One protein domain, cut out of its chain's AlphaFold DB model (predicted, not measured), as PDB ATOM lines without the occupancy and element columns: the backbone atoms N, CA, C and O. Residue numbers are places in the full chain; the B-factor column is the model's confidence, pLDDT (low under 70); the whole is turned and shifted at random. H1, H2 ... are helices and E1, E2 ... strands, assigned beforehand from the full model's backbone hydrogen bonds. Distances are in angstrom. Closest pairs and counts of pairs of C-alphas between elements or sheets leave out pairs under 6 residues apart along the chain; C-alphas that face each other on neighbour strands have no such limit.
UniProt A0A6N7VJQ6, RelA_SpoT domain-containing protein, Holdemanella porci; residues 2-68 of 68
ATOM      1  N   LYS A   2     -21.960 -35.977 -25.927       39.41
ATOM      2  CA  LYS A   2     -21.184 -34.973 -25.181       39.41
ATOM      3  C   LYS A   2     -19.717 -35.142 -25.550       39.41
ATOM      4  O   LYS A   2     -19.194 -36.244 -25.450       39.41
ATOM      5  N   LYS A   3     -19.098 -34.059 -26.013       35.22
ATOM      6  CA  LYS A   3     -17.679 -34.010 -26.356       35.22
ATOM      7  C   LYS A   3     -16.884 -33.897 -25.050       35.22
ATOM      8  O   LYS A   3     -17.111 -32.950 -24.298       35.22
ATOM      9  N   ILE A   4     -16.006 -34.854 -24.765       53.00
ATOM     10  CA  ILE A   4     -15.018 -34.757 -23.683       53.00
ATOM     11  C   ILE A   4     -13.649 -34.772 -24.372       53.00
ATOM     12  O   ILE A   4     -13.141 -35.830 -24.723       53.00
ATOM     13  N   GLY A   5     -13.088 -33.589 -24.636       64.25
ATOM     14  CA  GLY A   5     -11.844 -33.450 -25.406       64.25
ATOM     15  C   GLY A   5     -12.014 -33.745 -26.905       64.25
ATOM     16  O   GLY A   5     -12.991 -33.302 -27.513       64.25
ATOM     17  N   ASP A   6     -11.057 -34.474 -27.491       45.53
ATOM     18  CA  ASP A   6     -10.998 -34.805 -28.928       45.53
ATOM     19  C   ASP A   6     -11.547 -36.203 -29.279       45.53
ATOM     20  O   ASP A   6     -11.574 -36.581 -30.448       45.53
ATOM     21  N   GLU A   7     -12.042 -36.957 -28.293       50.75
ATOM     22  CA  GLU A   7     -12.627 -38.287 -28.495       50.75
ATOM     23  C   GLU A   7     -14.162 -38.270 -28.452       50.75
ATOM     24  O   GLU A   7     -14.801 -37.624 -27.613       50.75
ATOM     25  N   TYR A   8     -14.770 -39.052 -29.347       49.34
ATOM     26  CA  TYR A   8     -16.184 -39.409 -29.280       49.34
ATOM     27  C   TYR A   8     -16.341 -40.625 -28.363       49.34
ATOM     28  O   TYR A   8     -16.214 -41.763 -28.802       49.34
ATOM     29  N   SER A   9     -16.631 -40.412 -27.082       48.91
ATOM     30  CA  SER A   9     -16.955 -41.518 -26.177       48.91
ATOM     31  C   SER A   9     -18.367 -42.046 -26.462       48.91
ATOM     32  O   SER A   9     -19.340 -41.292 -26.337       48.91
ATOM     33  N   LEU A  10     -18.478 -43.335 -26.810       51.88
ATOM     34  CA  LEU A  10     -19.721 -44.113 -26.737       51.88
ATOM     35  C   LEU A  10     -20.203 -44.060 -25.282       51.88
ATOM     36  O   LEU A  10     -19.639 -44.666 -24.374       51.88
ATOM     37  N   LEU A  11     -21.156 -43.171 -25.047       51.75
ATOM     38  CA  LEU A  11     -21.515 -42.686 -23.728       51.75
ATOM     39  C   LEU A  11     -22.386 -43.750 -23.025       51.75
ATOM     40  O   LEU A  11     -23.586 -43.786 -23.260       51.75
ATOM     41  N   HIS A  12     -21.794 -44.516 -22.101       55.22
ATOM     42  CA  HIS A  12     -22.481 -45.241 -21.011       55.22
ATOM     43  C   HIS A  12     -23.197 -46.583 -21.295       55.22
ATOM     44  O   HIS A  12     -24.211 -46.845 -20.651       55.22
ATOM     45  N   ASP A  13     -22.701 -47.477 -22.153       56.41
ATOM     46  CA  ASP A  13     -23.414 -48.761 -22.347       56.41
ATOM     47  C   ASP A  13     -23.124 -49.829 -21.271       56.41
ATOM     48  O   ASP A  13     -23.905 -50.763 -21.102       56.41
ATOM     49  N   ILE A  14     -22.043 -49.694 -20.492       77.44
ATOM     50  CA  ILE A  14     -21.675 -50.660 -19.442       77.44
ATOM     51  C   ILE A  14     -21.546 -49.927 -18.107       77.44
ATOM     52  O   ILE A  14     -20.746 -49.005 -17.961       77.44
ATOM     53  N   GLY A  15     -22.342 -50.344 -17.123       84.81
ATOM     54  CA  GLY A  15     -22.318 -49.807 -15.767       84.81
ATOM     55  C   GLY A  15     -22.408 -50.927 -14.737       84.81
ATOM     56  O   GLY A  15     -23.156 -51.885 -14.914       84.81
ATOM     57  N   VAL A  16     -21.657 -50.792 -13.646       89.62
ATOM     58  CA  VAL A  16     -21.710 -51.705 -12.498       89.62
ATOM     59  C   VAL A  16     -22.548 -51.055 -11.402       89.62
ATOM     60  O   VAL A  16     -22.381 -49.872 -11.105       89.62
ATOM     61  N   ARG A  17     -23.462 -51.820 -10.795       94.56
ATOM     62  CA  ARG A  17     -24.216 -51.383  -9.615       94.56
ATOM     63  C   ARG A  17     -23.685 -52.104  -8.387       94.56
ATOM     64  O   ARG A  17     -23.789 -53.321  -8.298       94.56
ATOM     65  N   ILE A  18     -23.174 -51.329  -7.442       94.44
ATOM     66  CA  ILE A  18     -22.736 -51.814  -6.137       94.44
ATOM     67  C   ILE A  18     -23.829 -51.449  -5.131       94.44
ATOM     68  O   ILE A  18     -24.250 -50.293  -5.068       94.44
ATOM     69  N   ILE A  19     -24.334 -52.439  -4.398       95.19
ATOM     70  CA  ILE A  19     -25.337 -52.251  -3.344       95.19
ATOM     71  C   ILE A  19     -24.608 -52.401  -2.010       95.19
ATOM     72  O   ILE A  19     -24.000 -53.440  -1.774       95.19
ATOM     73  N   CYS A  20     -24.665 -51.366  -1.175       94.44
ATOM     74  CA  CYS A  20     -24.055 -51.341   0.157       94.44
ATOM     75  C   CYS A  20     -25.154 -51.337   1.222       94.44
ATOM     76  O   CYS A  20     -26.278 -50.902   0.945       94.44
ATOM     77  N   SER A  21     -24.838 -51.816   2.422       95.81
ATOM     78  CA  SER A  21     -25.779 -51.832   3.544       95.81
ATOM     79  C   SER A  21     -25.815 -50.488   4.263       95.81
ATOM     80  O   SER A  21     -26.882 -50.079   4.728       95.81
ATOM     81  N   PHE A  22     -24.684 -49.782   4.299       95.12
ATOM     82  CA  PHE A  22     -24.554 -48.495   4.968       95.12
ATOM     83  C   PHE A  22     -24.029 -47.396   4.033       95.12
ATOM     84  O   PHE A  22     -23.516 -47.657   2.947       95.12
ATOM     85  N   VAL A  23     -24.241 -46.134   4.418       93.25
ATOM     86  CA  VAL A  23     -23.918 -44.967   3.574       93.25
ATOM     87  C   VAL A  23     -22.419 -44.663   3.587       93.25
ATOM     88  O   VAL A  23     -21.864 -44.276   2.564       93.25
ATOM     89  N   ASP A  24     -21.772 -44.853   4.728       95.94
ATOM     90  CA  ASP A  24     -20.325 -44.781   4.927       95.94
ATOM     91  C   ASP A  24     -19.573 -45.750   4.005       95.94
ATOM     92  O   ASP A  24     -18.664 -45.314   3.299       95.94
ATOM     93  N   GLU A  25     -20.040 -46.997   3.873       96.69
ATOM     94  CA  GLU A  25     -19.470 -47.981   2.936       96.69
ATOM     95  C   GLU A  25     -19.464 -47.475   1.482       96.69
ATOM     96  O   GLU A  25     -18.535 -47.740   0.719       96.69
ATOM     97  N   ILE A  26     -20.482 -46.702   1.078       96.12
ATOM     98  CA  ILE A  26     -20.552 -46.142  -0.280       96.12
ATOM     99  C   ILE A  26     -19.382 -45.178  -0.521       96.12
ATOM    100  O   ILE A  26     -18.803 -45.162  -1.612       96.12
ATOM    101  N   TYR A  27     -19.027 -44.375   0.485       96.50
ATOM    102  CA  TYR A  27     -17.912 -43.438   0.389       96.50
ATOM    103  C   TYR A  27     -16.559 -44.146   0.448       96.50
ATOM    104  O   TYR A  27     -15.682 -43.784  -0.336       96.50
ATOM    105  N   GLU A  28     -16.416 -45.189   1.269       97.06
ATOM    106  CA  GLU A  28     -15.207 -46.023   1.303       97.06
ATOM    107  C   GLU A  28     -14.941 -46.686  -0.054       97.06
ATOM    108  O   GLU A  28     -13.833 -46.613  -0.585       97.06
ATOM    109  N   ILE A  29     -15.974 -47.261  -0.678       96.44
ATOM    110  CA  ILE A  29     -15.861 -47.858  -2.014       96.44
ATOM    111  C   ILE A  29     -15.526 -46.794  -3.059       96.44
ATOM    112  O   ILE A  29     -14.697 -47.033  -3.937       96.44
ATOM    113  N   LYS A  30     -16.131 -45.605  -2.976       95.88
ATOM    114  CA  LYS A  30     -15.797 -44.484  -3.864       95.88
ATOM    115  C   LYS A  30     -14.322 -44.091  -3.719       95.88
ATOM    116  O   LYS A  30     -13.660 -43.900  -4.736       95.88
ATOM    117  N   ASP A  31     -13.798 -44.006  -2.498       96.56
ATOM    118  CA  ASP A  31     -12.387 -43.688  -2.245       96.56
ATOM    119  C   ASP A  31     -11.452 -44.804  -2.747       96.56
ATOM    120  O   ASP A  31     -10.432 -44.523  -3.382       96.56
ATOM    121  N   TRP A  32     -11.840 -46.071  -2.580       96.75
ATOM    122  CA  TRP A  32     -11.117 -47.208  -3.150       96.75
ATOM    123  C   TRP A  32     -11.080 -47.155  -4.684       96.75
ATOM    124  O   TRP A  32     -10.009 -47.271  -5.281       96.75
ATOM    125  N   ILE A  33     -12.213 -46.870  -5.337       95.00
ATOM    126  CA  ILE A  33     -12.288 -46.673  -6.794       95.00
ATOM    127  C   ILE A  33     -11.378 -45.518  -7.234       95.00
ATOM    128  O   ILE A  33     -10.661 -45.660  -8.223       95.00
ATOM    129  N   HIS A  34     -11.356 -44.407  -6.491       94.69
ATOM    130  CA  HIS A  34     -10.449 -43.282  -6.744       94.69
ATOM    131  C   HIS A  34      -8.968 -43.671  -6.665       94.69
ATOM    132  O   HIS A  34      -8.152 -43.080  -7.371       94.69
ATOM    133  N   SER A  35      -8.617 -44.650  -5.825       96.12
ATOM    134  CA  SER A  35      -7.238 -45.129  -5.686       96.12
ATOM    135  C   SER A  35      -6.795 -46.053  -6.827       96.12
ATOM    136  O   SER A  35      -5.608 -46.106  -7.145       96.12
ATOM    137  N   CYS A  36      -7.732 -46.768  -7.459       93.12
ATOM    138  CA  CYS A  36      -7.427 -47.771  -8.485       93.12
ATOM    139  C   CYS A  36      -7.670 -47.286  -9.920       93.12
ATOM    140  O   CYS A  36      -7.037 -47.785 -10.849       93.12
ATOM    141  N   PHE A  37      -8.590 -46.341 -10.121       92.12
ATOM    142  CA  PHE A  37      -9.038 -45.914 -11.443       92.12
ATOM    143  C   PHE A  37      -8.936 -44.406 -11.623       92.12
ATOM    144  O   PHE A  37      -9.072 -43.616 -10.689       92.12
ATOM    145  N   LYS A  38      -8.792 -43.982 -12.880       91.19
ATOM    146  CA  LYS A  38      -8.898 -42.570 -13.235       91.19
ATOM    147  C   LYS A  38     -10.365 -42.144 -13.216       91.19
ATOM    148  O   LYS A  38     -11.107 -42.408 -14.161       91.19
ATOM    149  N   VAL A  39     -10.781 -41.464 -12.154       91.81
ATOM    150  CA  VAL A  39     -12.133 -40.905 -12.038       91.81
ATOM    151  C   VAL A  39     -12.262 -39.655 -12.909       91.81
ATOM    152  O   VAL A  39     -11.431 -38.752 -12.853       91.81
ATOM    153  N   VAL A  40     -13.304 -39.623 -13.736       91.00
ATOM    154  CA  VAL A  40     -13.615 -38.528 -14.667       91.00
ATOM    155  C   VAL A  40     -14.668 -37.598 -14.078       91.00
ATOM    156  O   VAL A  40     -14.568 -36.383 -14.218       91.00
ATOM    157  N   GLU A  41     -15.683 -38.158 -13.421       90.81
ATOM    158  CA  GLU A  41     -16.788 -37.392 -12.848       90.81
ATOM    159  C   GLU A  41     -17.378 -38.142 -11.649       90.81
ATOM    160  O   GLU A  41     -17.530 -39.364 -11.683       90.81
ATOM    161  N   VAL A  42     -17.755 -37.404 -10.604       92.75
ATOM    162  CA  VAL A  42     -18.526 -37.924  -9.469       92.75
ATOM    163  C   VAL A  42     -19.810 -37.117  -9.347       92.75
ATOM    164  O   VAL A  42     -19.768 -35.890  -9.261       92.75
ATOM    165  N   ARG A  43     -20.959 -37.798  -9.327       91.81
ATOM    166  CA  ARG A  43     -22.262 -37.189  -9.028       91.81
ATOM    167  C   ARG A  43     -22.776 -37.743  -7.712       91.81
ATOM    168  O   ARG A  43     -23.224 -38.888  -7.646       91.81
ATOM    169  N   ASP A  44     -22.711 -36.910  -6.683       93.31
ATOM    170  CA  ASP A  44     -23.207 -37.232  -5.352       93.31
ATOM    171  C   ASP A  44     -24.666 -36.788  -5.196       93.31
ATOM    172  O   ASP A  44     -24.967 -35.637  -4.877       93.31
ATOM    173  N   ASN A  45     -25.587 -37.723  -5.438       92.38
ATOM    174  CA  ASN A  45     -27.001 -37.550  -5.127       92.38
ATOM    175  C   ASN A  45     -27.387 -38.163  -3.770       92.38
ATOM    176  O   ASN A  45     -28.576 -38.225  -3.462       92.38
ATOM    177  N   LEU A  46     -26.425 -38.615  -2.958       89.69
ATOM    178  CA  LEU A  46     -26.662 -38.990  -1.561       89.69
ATOM    179  C   LEU A  46     -26.715 -37.738  -0.685       89.69
ATOM    180  O   LEU A  46     -27.690 -37.562   0.045       89.69
ATOM    181  N   SER A  47     -25.709 -36.866  -0.806       90.38
ATOM    182  CA  SER A  47     -25.618 -35.604  -0.056       90.38
ATOM    183  C   SER A  47     -26.595 -34.548  -0.573       90.38
ATOM    184  O   SER A  47     -27.175 -33.796   0.207       90.38
ATOM    185  N   TYR A  48     -26.820 -34.524  -1.892       88.69
ATOM    186  CA  TYR A  48     -27.736 -33.597  -2.561       88.69
ATOM    187  C   TYR A  48     -28.795 -34.377  -3.357       88.69
ATOM    188  O   TYR A  48     -28.661 -34.566  -4.577       88.69
ATOM    189  N   PRO A  49     -29.840 -34.890  -2.676       87.88
ATOM    190  CA  PRO A  49     -30.883 -35.676  -3.320       87.88
ATOM    191  C   PRO A  49     -31.607 -34.855  -4.385       87.88
ATOM    192  O   PRO A  49     -31.806 -33.646  -4.260       87.88
ATOM    193  N   LYS A  50     -32.035 -35.529  -5.454       87.88
ATOM    194  CA  LYS A  50     -32.875 -34.894  -6.475       87.88
ATOM    195  C   LYS A  50     -34.248 -34.562  -5.895       87.88
ATOM    196  O   LYS A  50     -34.696 -35.208  -4.952       87.88
ATOM    197  N   LEU A  51     -34.972 -33.649  -6.546       89.00
ATOM    198  CA  LEU A  51     -36.372 -33.342  -6.213       89.00
ATOM    199  C   LEU A  51     -37.273 -34.589  -6.195       89.00
ATOM    200  O   LEU A  51     -38.243 -34.636  -5.452       89.00
ATOM    201  N   SER A  52     -36.934 -35.621  -6.974       91.50
ATOM    202  CA  SER A  52     -37.636 -36.908  -6.969       91.50
ATOM    203  C   SER A  52     -37.382 -37.773  -5.725       91.50
ATOM    204  O   SER A  52     -37.965 -38.846  -5.614       91.50
ATOM    205  N   GLY A  53     -36.475 -37.378  -4.827       88.12
ATOM    206  CA  GLY A  53     -36.042 -38.171  -3.673       88.12
ATOM    207  C   GLY A  53     -35.042 -39.286  -4.007       88.12
ATOM    208  O   GLY A  53     -34.604 -40.010  -3.114       88.12
ATOM    209  N   TYR A  54     -34.655 -39.432  -5.278       89.50
ATOM    210  CA  TYR A  54     -33.672 -40.429  -5.696       89.50
ATOM    211  C   TYR A  54     -32.285 -40.130  -5.117       89.50
ATOM    212  O   TYR A  54     -31.797 -38.999  -5.221       89.50
ATOM    213  N   ARG A  55     -31.651 -41.174  -4.569       91.25
ATOM    214  CA  ARG A  55     -30.325 -41.126  -3.947       91.25
ATOM    215  C   ARG A  55     -29.428 -42.235  -4.479       91.25
ATOM    216  O   ARG A  55     -29.815 -43.402  -4.494       91.25
ATOM    217  N   SER A  56     -28.232 -41.852  -4.893       91.69
ATOM    218  CA  SER A  56     -27.157 -42.739  -5.334       91.69
ATOM    219  C   SER A  56     -25.863 -41.936  -5.445       91.69
ATOM    220  O   SER A  56     -25.884 -40.706  -5.533       91.69
ATOM    221  N   LEU A  57     -24.738 -42.643  -5.487       94.81
ATOM    222  CA  LEU A  57     -23.452 -42.077  -5.862       94.81
ATOM    223  C   LEU A  57     -23.063 -42.633  -7.228       94.81
ATOM    224  O   LEU A  57     -22.956 -43.846  -7.399       94.81
ATOM    225  N   HIS A  58     -22.878 -41.756  -8.209       93.31
ATOM    226  CA  HIS A  58     -22.382 -42.156  -9.522       93.31
ATOM    227  C   HIS A  58     -20.914 -41.770  -9.643       93.31
ATOM    228  O   HIS A  58     -20.585 -40.586  -9.590       93.31
ATOM    229  N   VAL A  59     -20.052 -42.760  -9.854       93.19
ATOM    230  CA  VAL A  59     -18.630 -42.560 -10.142       93.19
ATOM    231  C   VAL A  59     -18.389 -42.982 -11.586       93.19
ATOM    232  O   VAL A  59     -18.596 -44.139 -11.942       93.19
ATOM    233  N   ILE A  60     -18.004 -42.033 -12.434       91.12
ATOM    234  CA  ILE A  60     -17.662 -42.275 -13.835       91.12
ATOM    235  C   ILE A  60     -16.146 -42.381 -13.913       91.12
ATOM    236  O   ILE A  60     -15.432 -41.428 -13.592       91.12
ATOM    237  N   ILE A  61     -15.661 -43.539 -14.345       89.69
ATOM    238  CA  ILE A  61     -14.234 -43.832 -14.475       89.69
ATOM    239  C   ILE A  61     -13.832 -43.946 -15.943       89.69
ATOM    240  O   ILE A  61     -14.625 -44.368 -16.785       89.69
ATOM    241  N   LYS A  62     -12.582 -43.594 -16.242       85.69
ATOM    242  CA  LYS A  62     -11.931 -43.933 -17.503       85.69
ATOM    243  C   LYS A  62     -11.226 -45.272 -17.328       85.69
ATOM    244  O   LYS A  62     -10.369 -45.409 -16.457       85.69
ATOM    245  N   VAL A  63     -11.580 -46.234 -18.168       82.88
ATOM    246  CA  VAL A  63     -10.863 -47.504 -18.290       82.88
ATOM    247  C   VAL A  63     -10.031 -47.430 -19.563       82.88
ATOM    248  O   VAL A  63     -10.583 -47.312 -20.656       82.88
ATOM    249  N   ASP A  64      -8.710 -47.454 -19.422       75.88
ATOM    250  CA  ASP A  64      -7.804 -47.502 -20.565       75.88
ATOM    251  C   ASP A  64      -7.613 -48.971 -20.996       75.88
ATOM    252  O   ASP A  64      -7.051 -49.767 -20.253       75.88
ATOM    253  N   GLY A  65      -8.085 -49.317 -22.201       62.56
ATOM    254  CA  GLY A  65      -7.684 -50.514 -22.953       62.56
ATOM    255  C   GLY A  65      -8.191 -51.879 -22.459       62.56
ATOM    256  O   GLY A  65      -7.589 -52.501 -21.593       62.56
ATOM    257  N   TRP A  66      -9.208 -52.427 -23.138       49.56
ATOM    258  CA  TRP A  66      -9.395 -53.891 -23.245       49.56
ATOM    259  C   TRP A  66      -9.844 -54.368 -24.638       49.56
ATOM    260  O   TRP A  66      -9.831 -55.562 -24.917       49.56
ATOM    261  N   PHE A  67     -10.197 -53.460 -25.552       49.59
ATOM    262  CA  PHE A  67     -10.427 -53.811 -26.954       49.59
ATOM    263  C   PHE A  67      -9.096 -53.726 -27.700       49.59
ATOM    264  O   PHE A  67      -8.720 -52.666 -28.198       49.59
ATOM    265  N   ARG A  68      -8.353 -54.830 -27.701       43.69
ATOM    266  CA  ARG A  68      -7.306 -55.080 -28.686       43.69
ATOM    267  C   ARG A  68      -7.787 -56.160 -29.638       43.69
ATOM    268  O   ARG A  68      -8.491 -57.071 -29.148       43.69
TER     269      ARG A  68
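This is residues 2 to 68 of the 68 residues of the protein "RelA_SpoT domain-containing protein" of Holdemanella porci (UniProt A0A6N7VJQ6). A two-stranded hairpin, E1 and E2, has one helix, H1, over one of its faces; a long stretch with no named element, residues 2 to 22, leads into the helix. The printed part has 67 residues, in chain order H1, E1, E2, with an antiparallel sheet E1 - E2. The class is mixed, with under half of the residues in named elements. It is loose, radius of gyration of the C-alphas 13.8 A, and spans 38 by 27 by 18 A.

After residues 2 to 22, find C-alpha 23 at (-23.918, -44.967, 3.574); H1 runs from there to residue 36, 20.6 A. E1 is residues 38 to 44, 17.2 A. E2 is residues 57 to 62, 16.5 A, ending at C-alpha 62 (-11.931, -43.933, -17.503).

In the hairpin E1 and E2, N 40 and O 60 are 2.8 A apart, within hydrogen-bond range. The closest C-alphas of H1 and E2, Lys 30 and Val 59, are 7.2 A apart. In H1, 9 of 10 O i to N i+4 pairs are within range.

The printed part has no cut. The link E1 to E2 is long. Residues 2 to 13 and 65 to 68 have pLDDT under 70.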